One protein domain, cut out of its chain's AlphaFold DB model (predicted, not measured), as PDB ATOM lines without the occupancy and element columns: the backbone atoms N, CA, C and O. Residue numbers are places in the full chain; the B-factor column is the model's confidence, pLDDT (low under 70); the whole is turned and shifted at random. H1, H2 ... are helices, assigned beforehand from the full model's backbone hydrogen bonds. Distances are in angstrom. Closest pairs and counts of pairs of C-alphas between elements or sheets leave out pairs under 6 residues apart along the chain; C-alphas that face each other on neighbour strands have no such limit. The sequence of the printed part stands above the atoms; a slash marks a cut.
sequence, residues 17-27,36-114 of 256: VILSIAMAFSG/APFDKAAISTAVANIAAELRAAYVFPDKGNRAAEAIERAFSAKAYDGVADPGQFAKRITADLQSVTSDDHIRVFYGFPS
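AT A GLANCE: This is residues 17 to 27 and 36 to 114 of the 256 residues of an uncharacterized protein of Bauldia sp (UniProt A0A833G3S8). Two helices, H1 and H2, lie side by side as a well-formed helical hairpin, and a third helix, H3, packs slantwise over one face of it, its contacts being with H2. After H3, residues 102 to 110 fold back along that helix, while near the other end of the printed part residues 20 to 27 stick out as an arm that makes the length. The printed part has 90 residues with three named helices, in the order H1, H2, H3, and no named strand; its class is all helix. The whole is compact, with a radius of gyration of the C-alphas of 13.3 A, and its outline is elongated, spanning 43 by 27 by 24 A.

IN THESE COORDINATES: Start at C-alpha 17, at (-17.208, 18.616, 49.762); residues 17 to 27 have no named element. Find C-alpha 40 at (-30.185, 29.380, 33.181); from there H1, residues 40 to 57, runs 25.7 A to C-alpha 57. Next look at residues 61 to 76, which are H2, 22.5 A from first to last C-alpha. Then go to residues 86 to 101, which are H3, 22.3 A long and ending at C-alpha 101, at (-6.289, 24.257, 39.218). Residues 102 to 114 follow with no named element.

HOW THE PARTS SIT: Begin with H1 and H2, which form a helical hairpin over a tight link of 3 residues. They touch, and their closest C-alphas, those of Ala 51 and Ala 68, are 4.2 A apart. Their lines stand at a shallow tilt of 10 degrees, and they run opposite ways. Go on to H3, which touches H2; the closest C-alphas of the two are those of Ala 67 and Leu 97, 5.7 A apart. These two stand at a steep tilt of 46 degrees and run opposite ways. H1 and H3 are near each other, with 10 pairs of C-alphas within 10 A but no pair within 8 A. In the backbones of H1 and H2 every O i to N i+4 pair is within hydrogen-bond range; in H3, 11 of 12 are.

THE WHOLE: The two C-alphas farthest apart are those of Gly 27 and Ser 102, at 44.5 A. Without residues 20 to 27, which stand free, the body of 82 residues spans 34 by 33 by 19 A. Look for the cut after Gly 27: residues 28 to 35 are not printed, and C-alphas 27 and 36 are 17.4 A apart. The link from H2 to H3, 9 residues, is short. The mean pLDDT of the printed part is 71.8, and 30 residues are under 70, among them residues 17 to 27, 56 to 61 and 109 to 114.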
ATOM      1  N   VAL A  17     -16.004  17.817  49.916       23.61
ATOM      2  CA  VAL A  17     -17.208  18.616  49.762       23.61
ATOM      3  C   VAL A  17     -18.198  17.831  48.917       23.61
ATOM      4  O   VAL A  17     -18.191  17.873  47.686       23.61
ATOM      5  N   ILE A  18     -19.094  17.128  49.596       27.58
ATOM      6  CA  ILE A  18     -20.292  16.550  49.001       27.58
ATOM      7  C   ILE A  18     -21.453  17.488  49.332       27.58
ATOM      8  O   ILE A  18     -22.161  17.310  50.326       27.58
ATOM      9  N   LEU A  19     -21.668  18.508  48.497       23.80
ATOM     10  CA  LEU A  19     -22.837  19.374  48.628       23.80
ATOM     11  C   LEU A  19     -24.097  18.614  48.184       23.80
ATOM     12  O   LEU A  19     -24.429  18.528  47.001       23.80
ATOM     13  N   SER A  20     -24.804  18.058  49.162       24.94
ATOM     14  CA  SER A  20     -26.098  17.400  48.978       24.94
ATOM     15  C   SER A  20     -27.228  18.420  49.116       24.94
ATOM     16  O   SER A  20     -27.521  18.889  50.215       24.94
ATOM     17  N   ILE A  21     -27.910  18.755  48.019       27.39
ATOM     18  CA  ILE A  21     -29.157  19.533  48.080       27.39
ATOM     19  C   ILE A  21     -30.283  18.592  48.532       27.39
ATOM     20  O   ILE A  21     -30.897  17.900  47.721       27.39
ATOM     21  N   ALA A  22     -30.560  18.556  49.836       25.39
ATOM     22  CA  ALA A  22     -31.748  17.911  50.387       25.39
ATOM     23  C   ALA A  22     -32.903  18.925  50.458       25.39
ATOM     24  O   ALA A  22     -32.994  19.725  51.387       25.39
ATOM     25  N   MET A  23     -33.805  18.897  49.474       29.09
ATOM     26  CA  MET A  23     -35.099  19.574  49.591       29.09
ATOM     27  C   MET A  23     -36.059  18.706  50.412       29.09
ATOM     28  O   MET A  23     -36.549  17.682  49.940       29.09
ATOM     29  N   ALA A  24     -36.357  19.135  51.638       29.16
ATOM     30  CA  ALA A  24     -37.478  18.614  52.409       29.16
ATOM     31  C   ALA A  24     -38.794  19.178  51.844       29.16
ATOM     32  O   ALA A  24     -39.143  20.328  52.098       29.16
ATOM     33  N   PHE A  25     -39.541  18.362  51.100       31.55
ATOM     34  CA  PHE A  25     -40.950  18.620  50.798       31.55
ATOM     35  C   PHE A  25     -41.807  17.466  51.325       31.55
ATOM     36  O   PHE A  25     -41.948  16.429  50.683       31.55
ATOM     37  N   SER A  26     -42.410  17.670  52.499       36.78
ATOM     38  CA  SER A  26     -43.611  16.937  52.912       36.78
ATOM     39  C   SER A  26     -44.810  17.550  52.188       36.78
ATOM     40  O   SER A  26     -45.304  18.605  52.576       36.78
ATOM     41  N   GLY A  27     -45.262  16.899  51.119       33.06
ATOM     42  CA  GLY A  27     -46.455  17.267  50.357       33.06
ATOM     43  C   GLY A  27     -46.972  16.078  49.541       33.06
ATOM     44  O   GLY A  27     -46.192  15.180  49.220       33.06
ATOM     45  N   ALA A  36     -37.492  19.398  36.092       49.50
ATOM     46  CA  ALA A  36     -37.453  20.835  35.850       49.50
ATOM     47  C   ALA A  36     -36.387  21.113  34.773       49.50
ATOM     48  O   ALA A  36     -35.307  20.512  34.845       49.50
ATOM     49  N   PRO A  37     -36.691  21.923  33.744       57.41
ATOM     50  CA  PRO A  37     -35.752  22.159  32.661       57.41
ATOM     51  C   PRO A  37     -34.431  22.649  33.252       57.41
ATOM     52  O   PRO A  37     -34.420  23.519  34.120       57.41
ATOM     53  N   PHE A  38     -33.324  22.053  32.809       70.12
ATOM     54  CA  PHE A  38     -31.994  22.533  33.148       70.12
ATOM     55  C   PHE A  38     -31.795  23.875  32.455       70.12
ATOM     56  O   PHE A  38     -31.423  23.959  31.286       70.12
ATOM     57  N   ASP A  39     -32.201  24.916  33.163       75.56
ATOM     58  CA  ASP A  39     -32.310  26.261  32.650       75.56
ATOM     59  C   ASP A  39     -31.196  27.149  33.213       75.56
ATOM     60  O   ASP A  39     -30.343  26.752  34.013       75.56
ATOM     61  N   LYS A  40     -31.192  28.404  32.771       80.56
ATOM     62  CA  LYS A  40     -30.185  29.380  33.181       80.56
ATOM     63  C   LYS A  40     -30.170  29.615  34.697       80.56
ATOM     64  O   LYS A  40     -29.106  29.898  35.246       80.56
ATOM     65  N   ALA A  41     -31.316  29.504  35.369       81.75
ATOM     66  CA  ALA A  41     -31.402  29.676  36.816       81.75
ATOM     67  C   ALA A  41     -30.766  28.486  37.552       81.75
ATOM     68  O   ALA A  41     -30.026  28.690  38.520       81.75
ATOM     69  N   ALA A  42     -30.967  27.264  37.049       79.69
ATOM     70  CA  ALA A  42     -30.294  26.069  37.550       79.69
ATOM     71  C   ALA A  42     -28.765  26.166  37.389       79.69
ATOM     72  O   ALA A  42     -28.033  25.932  38.351       79.69
ATOM     73  N   ILE A  43     -28.282  26.597  36.217       84.31
ATOM     74  CA  ILE A  43     -26.847  26.820  35.963       84.31
ATOM     75  C   ILE A  43     -26.281  27.886  36.908       84.31
ATOM     76  O   ILE A  43     -25.238  27.671  37.522       84.31
ATOM     77  N   SER A  44     -26.972  29.019  37.060       86.69
ATOM     78  CA  SER A  44     -26.546  30.104  37.952       86.69
ATOM     79  C   SER A  44     -26.385  29.624  39.391       86.69
ATOM     80  O   SER A  44     -25.402  29.954  40.051       86.69
ATOM     81  N   THR A  45     -27.354  28.842  39.869       82.31
ATOM     82  CA  THR A  45     -27.349  28.289  41.225       82.31
ATOM     83  C   THR A  45     -26.206  27.291  41.396       82.31
ATOM     84  O   THR A  45     -25.480  27.351  42.386       82.31
ATOM     85  N   ALA A  46     -25.993  26.413  40.412       82.00
ATOM     86  CA  ALA A  46     -24.902  25.444  40.439       82.00
ATOM     87  C   ALA A  46     -23.528  26.129  40.482       82.00
ATOM     88  O   ALA A  46     -22.702  25.779  41.319       82.00
ATOM     89  N   VAL A  47     -23.297  27.137  39.632       84.69
ATOM     90  CA  VAL A  47     -22.036  27.897  39.610       84.69
ATOM     91  C   VAL A  47     -21.789  28.588  40.949       84.69
ATOM     92  O   VAL A  47     -20.690  28.474  41.483       84.69
ATOM     93  N   ALA A  48     -22.801  29.256  41.514       82.06
ATOM     94  CA  ALA A  48     -22.672  29.939  42.801       82.06
ATOM     95  C   ALA A  48     -22.320  28.969  43.939       82.06
ATOM     96  O   ALA A  48     -21.428  29.247  44.738       82.06
ATOM     97  N   ASN A  49     -22.975  27.807  43.978       79.12
ATOM     98  CA  ASN A  49     -22.726  26.787  44.990       79.12
ATOM     99  C   ASN A  49     -21.322  26.182  44.863       79.12
ATOM    100  O   ASN A  49     -20.591  26.123  45.846       79.12
ATOM    101  N   ILE A  50     -20.911  25.793  43.652       83.56
ATOM    102  CA  ILE A  50     -19.567  25.247  43.403       83.56
ATOM    103  C   ILE A  50     -18.499  26.284  43.775       83.56
ATOM    104  O   ILE A  50     -17.501  25.950  44.407       83.56
ATOM    105  N   ALA A  51     -18.714  27.552  43.427       82.88
ATOM    106  CA  ALA A  51     -17.795  28.629  43.763       82.88
ATOM    107  C   ALA A  51     -17.692  28.857  45.280       82.88
ATOM    108  O   ALA A  51     -16.596  29.090  45.785       82.88
ATOM    109  N   ALA A  52     -18.803  28.785  46.019       74.88
ATOM    110  CA  ALA A  52     -18.791  28.885  47.478       74.88
ATOM    111  C   ALA A  52     -17.989  27.739  48.114       74.88
ATOM    112  O   ALA A  52     -17.128  27.982  48.957       74.88
ATOM    113  N   GLU A  53     -18.212  26.515  47.647       76.69
ATOM    114  CA  GLU A  53     -17.527  25.325  48.148       76.69
ATOM    115  C   GLU A  53     -16.019  25.331  47.876       76.69
ATOM    116  O   GLU A  53     -15.214  25.046  48.764       76.69
ATOM    117  N   LEU A  54     -15.611  25.748  46.675       75.56
ATOM    118  CA  LEU A  54     -14.195  25.885  46.333       75.56
ATOM    119  C   LEU A  54     -13.468  26.881  47.235       75.56
ATOM    120  O   LEU A  54     -12.294  26.694  47.539       75.56
ATOM    121  N   ARG A  55     -14.150  27.942  47.669       83.06
ATOM    122  CA  ARG A  55     -13.569  28.923  48.592       83.06
ATOM    123  C   ARG A  55     -13.534  28.417  50.029       83.06
ATOM    124  O   ARG A  55     -12.611  28.756  50.761       83.06
ATOM    125  N   ALA A  56     -14.541  27.646  50.433       66.31
ATOM    126  CA  ALA A  56     -14.698  27.199  51.810       66.31
ATOM    127  C   ALA A  56     -13.793  26.014  52.166       66.31
ATOM    128  O   ALA A  56     -13.283  25.957  53.284       66.31
ATOM    129  N   ALA A  57     -13.613  25.071  51.242       63.38
ATOM    130  CA  ALA A  57     -13.111  23.745  51.594       63.38
ATOM    131  C   ALA A  57     -12.088  23.156  50.615       63.38
ATOM    132  O   ALA A  57     -11.551  22.081  50.873       63.38
ATOM    133  N   TYR A  58     -11.749  23.848  49.522       65.56
ATOM    134  CA  TYR A  58     -10.686  23.364  48.645       65.56
ATOM    135  C   TYR A  58      -9.318  23.435  49.338       65.56
ATOM    136  O   TYR A  58      -8.926  24.472  49.875       65.56
ATOM    137  N   VAL A  59      -8.566  22.332  49.269       65.44
ATOM    138  CA  VAL A  59      -7.312  22.120  50.018       65.44
ATOM    139  C   VAL A  59      -6.223  23.160  49.727       65.44
ATOM    140  O   VAL A  59      -5.363  23.414  50.567       65.44
ATOM    141  N   PHE A  60      -6.269  23.798  48.553       66.12
ATOM    142  CA  PHE A  60      -5.378  24.892  48.167       66.12
ATOM    143  C   PHE A  60      -6.169  26.207  48.072       66.12
ATOM    144  O   PHE A  60      -6.667  26.520  46.985       66.12
ATOM    145  N   PRO A  61      -6.271  27.012  49.148       64.50
ATOM    146  CA  PRO A  61      -7.177  28.165  49.208       64.50
ATOM    147  C   PRO A  61      -7.027  29.144  48.037       64.50
ATOM    148  O   PRO A  61      -8.015  29.553  47.429       64.50
ATOM    149  N   ASP A  62      -5.792  29.459  47.639       71.12
ATOM    150  CA  ASP A  62      -5.523  30.363  46.513       71.12
ATOM    151  C   ASP A  62      -6.010  29.797  45.172       71.12
ATOM    152  O   ASP A  62      -6.564  30.521  44.342       71.12
ATOM    153  N   LYS A  63      -5.831  28.489  44.947       76.56
ATOM    154  CA  LYS A  63      -6.328  27.819  43.739       76.56
ATOM    155  C   LYS A  63      -7.853  27.705  43.758       76.56
ATOM    156  O   LYS A  63      -8.468  27.913  42.717       76.56
ATOM    157  N   GLY A  64      -8.450  27.441  44.921       74.00
ATOM    158  CA  GLY A  64      -9.902  27.388  45.110       74.00
ATOM    159  C   GLY A  64     -10.561  28.728  44.790       74.00
ATOM    160  O   GLY A  64     -11.492  28.784  43.988       74.00
ATOM    161  N   ASN A  65      -9.992  29.826  45.298       87.38
ATOM    162  CA  ASN A  65     -10.419  31.189  44.969       87.38
ATOM    163  C   ASN A  65     -10.321  31.479  43.464       87.38
ATOM    164  O   ASN A  65     -11.288  31.941  42.856       87.38
ATOM    165  N   ARG A  66      -9.181  31.158  42.837       85.94
ATOM    166  CA  ARG A  66      -8.982  31.361  41.391       85.94
ATOM    167  C   ARG A  66      -9.951  30.541  40.541       85.94
ATOM    168  O   ARG A  66     -10.438  31.043  39.530       85.94
ATOM    169  N   ALA A  67     -10.217  29.298  40.931       86.00
ATOM    170  CA  ALA A  67     -11.152  28.414  40.248       86.00
ATOM    171  C   ALA A  67     -12.596  28.926  40.367       86.00
ATOM    172  O   ALA A  67     -13.295  29.013  39.360       86.00
ATOM    173  N   ALA A  68     -13.003  29.354  41.566       90.19
ATOM    174  CA  ALA A  68     -14.307  29.958  41.822       90.19
ATOM    175  C   ALA A  68     -14.537  31.218  40.966       90.19
ATOM    176  O   ALA A  68     -15.532  31.320  40.249       90.19
ATOM    177  N   GLU A  69     -13.572  32.139  40.948       96.81
ATOM    178  CA  GLU A  69     -13.638  33.332  40.098       96.81
ATOM    179  C   GLU A  69     -13.694  32.996  38.604       96.81
ATOM    180  O   GLU A  69     -14.322  33.716  37.825       96.81
ATOM    181  N   ALA A  70     -12.997  31.943  38.171       94.12
ATOM    182  CA  ALA A  70     -12.970  31.547  36.771       94.12
ATOM    183  C   ALA A  70     -14.341  31.047  36.300       94.12
ATOM    184  O   ALA A  70     -14.819  31.495  35.256       94.12
ATOM    185  N   ILE A  71     -15.006  30.187  37.079       94.19
ATOM    186  CA  ILE A  71     -16.335  29.674  36.716       94.19
ATOM    187  C   ILE A  71     -17.424  30.752  36.805       94.19
ATOM    188  O   ILE A  71     -18.327  30.771  35.968       94.19
ATOM    189  N   GLU A  72     -17.315  31.699  37.744       96.88
ATOM    190  CA  GLU A  72     -18.211  32.860  37.849       96.88
ATOM    191  C   GLU A  72     -18.045  33.814  36.656       96.88
ATOM    192  O   GLU A  72     -19.032  34.308  36.093       96.88
ATOM    193  N   ARG A  73     -16.797  34.043  36.221       96.88
ATOM    194  CA  ARG A  73     -16.494  34.819  35.010       96.88
ATOM    195  C   ARG A  73     -17.008  34.123  33.756       96.88
ATOM    196  O   ARG A  73     -17.618  34.785  32.919       96.88
ATOM    197  N   ALA A  74     -16.817  32.810  33.637       93.38
ATOM    198  CA  ALA A  74     -17.338  32.019  32.523       93.38
ATOM    199  C   ALA A  74     -18.874  32.086  32.452       93.38
ATOM    200  O   ALA A  74     -19.439  32.336  31.385       93.38
ATOM    201  N   PHE A  75     -19.553  31.963  33.596       92.94
ATOM    202  CA  PHE A  75     -21.001  32.127  33.687       92.94
ATOM    203  C   PHE A  75     -21.458  33.530  33.265       92.94
ATOM    204  O   PHE A  75     -22.346  33.663  32.422       92.94
ATOM    205  N   SER A  76     -20.813  34.579  33.783       93.81
ATOM    206  CA  SER A  76     -21.111  35.975  33.422       93.81
ATOM    207  C   SER A  76     -20.871  36.259  31.933       93.81
ATOM    208  O   SER A  76     -21.622  37.010  31.310       93.81
ATOM    209  N   ALA A  77     -19.870  35.606  31.337       94.88
ATOM    210  CA  ALA A  77     -19.580  35.635  29.905       94.88
ATOM    211  C   ALA A  77     -20.517  34.745  29.065       94.88
ATOM    212  O   ALA A  77     -20.305  34.616  27.860       94.88
ATOM    213  N   LYS A  78     -21.557  34.150  29.670       93.50
ATOM    214  CA  LYS A  78     -22.542  33.281  29.008       93.50
ATOM    215  C   LYS A  78     -21.930  32.014  28.394       93.50
ATOM    216  O   LYS A  78     -22.509  31.438  27.479       93.50
ATOM    217  N   ALA A  79     -20.794  31.541  28.911       89.50
ATOM    218  CA  ALA A  79     -20.103  30.358  28.383       89.50
ATOM    219  C   ALA A  79     -20.916  29.055  28.516       89.50
ATOM    220  O   ALA A  79     -20.651  28.091  27.803       89.50
ATOM    221  N   TYR A  80     -21.909  29.035  29.409       87.75
ATOM    222  CA  TYR A  80     -22.808  27.900  29.629       87.75
ATOM    223  C   TYR A  80     -24.201  28.099  29.000       87.75
ATOM    224  O   TYR A  80     -25.074  27.248  29.173       87.75
ATOM    225  N   ASP A  81     -24.444  29.205  28.283       85.69
ATOM    226  CA  ASP A  81     -25.727  29.423  27.606       85.69
ATOM    227  C   ASP A  81     -25.909  28.364  26.492       85.69
ATOM    228  O   ASP A  81     -24.984  28.050  25.745       85.69
ATOM    229  N   GLY A  82     -27.111  27.789  26.380       79.44
ATOM    230  CA  GLY A  82     -27.431  26.740  25.399       79.44
ATOM    231  C   GLY A  82     -27.071  25.311  25.826       79.44
ATOM    232  O   GLY A  82     -27.434  24.366  25.125       79.44
ATOM    233  N   VAL A  83     -26.434  25.123  26.988       80.12
ATOM    234  CA  VAL A  83     -26.242  23.791  27.576       80.12
ATOM    235  C   VAL A  83     -27.556  23.333  28.207       80.12
ATOM    236  O   VAL A  83     -27.878  23.703  29.328       80.12
ATOM    237  N   ALA A  84     -28.332  22.547  27.460       77.94
ATOM    238  CA  ALA A  84     -29.616  22.002  27.915       77.94
ATOM    239  C   ALA A  84     -29.484  20.638  28.617       77.94
ATOM    240  O   ALA A  84     -30.431  20.182  29.256       77.94
ATOM    241  N   ASP A  85     -28.322  19.983  28.492       78.50
ATOM    242  CA  ASP A  85     -28.030  18.702  29.135       78.50
ATOM    243  C   ASP A  85     -27.168  18.907  30.398       78.50
ATOM    244  O   ASP A  85     -26.024  19.367  30.299       78.50
ATOM    245  N   PRO A  86     -27.669  18.541  31.588       75.06
ATOM    246  CA  PRO A  86     -26.925  18.683  32.838       75.06
ATOM    247  C   PRO A  86     -25.605  17.896  32.888       75.06
ATOM    248  O   PRO A  86     -24.650  18.325  33.536       75.06
ATOM    249  N   GLY A  87     -25.523  16.751  32.201       75.81
ATOM    250  CA  GLY A  87     -24.298  15.954  32.117       75.81
ATOM    251  C   GLY A  87     -23.216  16.648  31.286       75.81
ATOM    252  O   GLY A  87     -22.041  16.634  31.655       75.81
ATOM    253  N   GLN A  88     -23.600  17.303  30.190       79.44
ATOM    254  CA  GLN A  88     -22.707  18.155  29.405       79.44
ATOM    255  C   GLN A  88     -22.244  19.374  30.202       79.44
ATOM    256  O   GLN A  88     -21.062  19.709  30.138       79.44
ATOM    257  N   PHE A  89     -23.127  19.991  30.992       82.25
ATOM    258  CA  PHE A  89     -22.736  21.070  31.900       82.25
ATOM    259  C   PHE A  89     -21.688  20.601  32.911       82.25
ATOM    260  O   PHE A  89     -20.632  21.220  33.014       82.25
ATOM    261  N   ALA A  90     -21.936  19.476  33.586       81.69
ATOM    262  CA  ALA A  90     -21.028  18.897  34.573       81.69
ATOM    263  C   ALA A  90     -19.636  18.596  33.981       81.69
ATOM    264  O   ALA A  90     -18.609  18.948  34.566       81.69
ATOM    265  N   LYS A  91     -19.581  18.031  32.767       81.19
ATOM    266  CA  LYS A  91     -18.321  17.821  32.032       81.19
ATOM    267  C   LYS A  91     -17.624  19.134  31.688       81.19
ATOM    268  O   LYS A  91     -16.409  19.234  31.831       81.19
ATOM    269  N   ARG A  92     -18.380  20.133  31.223       86.56
ATOM    270  CA  ARG A  92     -17.815  21.415  30.799       86.56
ATOM    271  C   ARG A  92     -17.212  22.180  31.973       86.56
ATOM    272  O   ARG A  92     -16.053  22.567  31.894       86.56
ATOM    273  N   ILE A  93     -17.965  22.330  33.060       86.62
ATOM    274  CA  ILE A  93     -17.488  23.035  34.252       86.62
ATOM    275  C   ILE A  93     -16.315  22.297  34.912       86.62
ATOM    276  O   ILE A  93     -15.397  22.941  35.401       86.62
ATOM    277  N   THR A  94     -16.281  20.959  34.854       82.25
ATOM    278  CA  THR A  94     -15.119  20.161  35.288       82.25
ATOM    279  C   THR A  94     -13.862  20.538  34.507       82.25
ATOM    280  O   THR A  94     -12.834  20.821  35.112       82.25
ATOM    281  N   ALA A  95     -13.942  20.593  33.175       81.88
ATOM    282  CA  ALA A  95     -12.798  20.967  32.344       81.88
ATOM    283  C   ALA A  95     -12.327  22.403  32.628       81.88
ATOM    284  O   ALA A  95     -11.125  22.652  32.728       81.88
ATOM    285  N   ASP A  96     -13.267  23.336  32.807       85.38
ATOM    286  CA  ASP A  96     -12.946  24.725  33.138       85.38
ATOM    287  C   ASP A  96     -12.221  24.810  34.499       85.38
ATOM    288  O   ASP A  96     -11.196  25.484  34.607       85.38
ATOM    289  N   LEU A  97     -12.672  24.055  35.509       81.56
ATOM    290  CA  LEU A  97     -12.021  23.963  36.821       81.56
ATOM    291  C   LEU A  97     -10.609  23.367  36.734       81.56
ATOM    292  O   LEU A  97      -9.655  23.992  37.201       81.56
ATOM    293  N   GLN A  98     -10.462  22.211  36.082       82.19
ATOM    294  CA  GLN A  98      -9.180  21.519  35.902       82.19
ATOM    295  C   GLN A  98      -8.154  22.384  35.162       82.19
ATOM    296  O   GLN A  98      -6.974  22.390  35.512       82.19
ATOM    297  N   SER A  99      -8.597  23.182  34.186       81.31
ATOM    298  CA  SER A  99      -7.713  24.089  33.445       81.31
ATOM    299  C   SER A  99      -7.076  25.174  34.326       81.31
ATOM    300  O   SER A  99      -5.986  25.658  34.019       81.31
ATOM    301  N   VAL A 100      -7.733  25.546  35.430       81.56
ATOM    302  CA  VAL A 100      -7.286  26.607  36.344       81.56
ATOM    303  C   VAL A 100      -6.505  26.044  37.526       81.56
ATOM    304  O   VAL A 100      -5.534  26.661  37.969       81.56
ATOM    305  N   THR A 101      -6.921  24.892  38.052       68.56
ATOM    306  CA  THR A 101      -6.289  24.257  39.218       68.56
ATOM    307  C   THR A 101      -5.093  23.379  38.844       68.56
ATOM    308  O   THR A 101      -4.195  23.197  39.681       68.56
ATOM    309  N   SER A 102      -5.076  22.872  37.603       76.56
ATOM    310  CA  SER A 102      -4.228  21.760  37.150       76.56
ATOM    311  C   SER A 102      -4.348  20.545  38.073       76.56
ATOM    312  O   SER A 102      -3.354  19.904  38.399       76.56
ATOM    313  N   ASP A 103      -5.562  20.302  38.562       63.38
ATOM    314  CA  ASP A 103      -5.884  19.235  39.500       63.38
ATOM    315  C   ASP A 103      -6.882  18.276  38.857       63.38
ATOM    316  O   ASP A 103      -8.052  18.616  38.717       63.38
ATOM    317  N   ASP A 104      -6.437  17.076  38.495       68.44
ATOM    318  CA  ASP A 104      -7.289  16.066  37.857       68.44
ATOM    319  C   ASP A 104      -8.312  15.437  38.825       68.44
ATOM    320  O   ASP A 104      -9.222  14.714  38.400       68.44
ATOM    321  N   HIS A 105      -8.215  15.729  40.127       68.12
ATOM    322  CA  HIS A 105      -9.129  15.209  41.144       68.12
ATOM    323  C   HIS A 105     -10.426  16.017  41.249       68.12
ATOM    324  O   HIS A 105     -11.439  15.478  41.700       68.12
ATOM    325  N   ILE A 106     -10.452  17.272  40.782       68.81
ATOM    326  CA  ILE A 106     -11.670  18.088  40.803       68.81
ATOM    327  C   ILE A 106     -12.643  17.629  39.711       68.81
ATOM    328  O   ILE A 106     -12.332  17.661  38.518       68.81
ATOM    329  N   ARG A 107     -13.842  17.192  40.111       74.56
ATOM    330  CA  ARG A 107     -14.904  16.759  39.192       74.56
ATOM    331  C   ARG A 107     -16.282  17.170  39.683       74.56
ATOM    332  O   ARG A 107     -16.599  17.052  40.861       74.56
ATOM    333  N   VAL A 108     -17.117  17.594  38.742       76.44
ATOM    334  CA  VAL A 108     -18.544  17.844  38.947       76.44
ATOM    335  C   VAL A 108     -19.314  16.736  38.244       76.44
ATOM    336  O   VAL A 108     -19.095  16.467  37.062       76.44
ATOM    337  N   PHE A 109     -20.230  16.099  38.966       69.88
ATOM    338  CA  PHE A 109     -21.086  15.040  38.440       69.88
ATOM    339  C   PHE A 109     -22.546  15.493  38.433       69.88
ATOM    340  O   PHE A 109     -22.985  16.238  39.307       69.88
ATOM    341  N   TYR A 110     -23.304  15.027  37.440       66.50
ATOM    342  CA  TYR A 110     -24.757  15.152  37.423       66.50
ATOM    343  C   TYR A 110     -25.395  13.784  37.674       66.50
ATOM    344  O   TYR A 110     -25.104  12.824  36.960       66.50
ATOM    345  N   GLY A 111     -26.285  13.719  38.666       63.28
ATOM    346  CA  GLY A 111     -26.857  12.472  39.172       63.28
ATOM    347  C   GLY A 111     -25.969  11.809  40.226       63.28
ATOM    348  O   GLY A 111     -24.877  12.283  40.533       63.28
ATOM    349  N   PHE A 112     -26.446  10.705  40.802       43.34
ATOM    350  CA  PHE A 112     -25.598   9.881  41.655       43.34
ATOM    351  C   PHE A 112     -24.578   9.167  40.762       43.34
ATOM    352  O   PHE A 112     -25.002   8.559  39.770       43.34
ATOM    353  N   PRO A 113     -23.269   9.174  41.081       41.66
ATOM    354  CA  PRO A 113     -22.418   8.115  40.573       41.66
ATOM    355  C   PRO A 113     -23.099   6.823  41.014       41.66
ATOM    356  O   PRO A 113     -23.298   6.600  42.210       41.66
ATOM    357  N   SER A 114     -23.565   6.015  40.053       36.84
ATOM    358  CA  SER A 114     -23.950   4.646  40.374       36.84
ATOM    359  C   SER A 114     -22.779   4.103  41.177       36.84
ATOM    360  O   SER A 114     -21.656   4.216  40.670       36.84
TER     361      SER A 114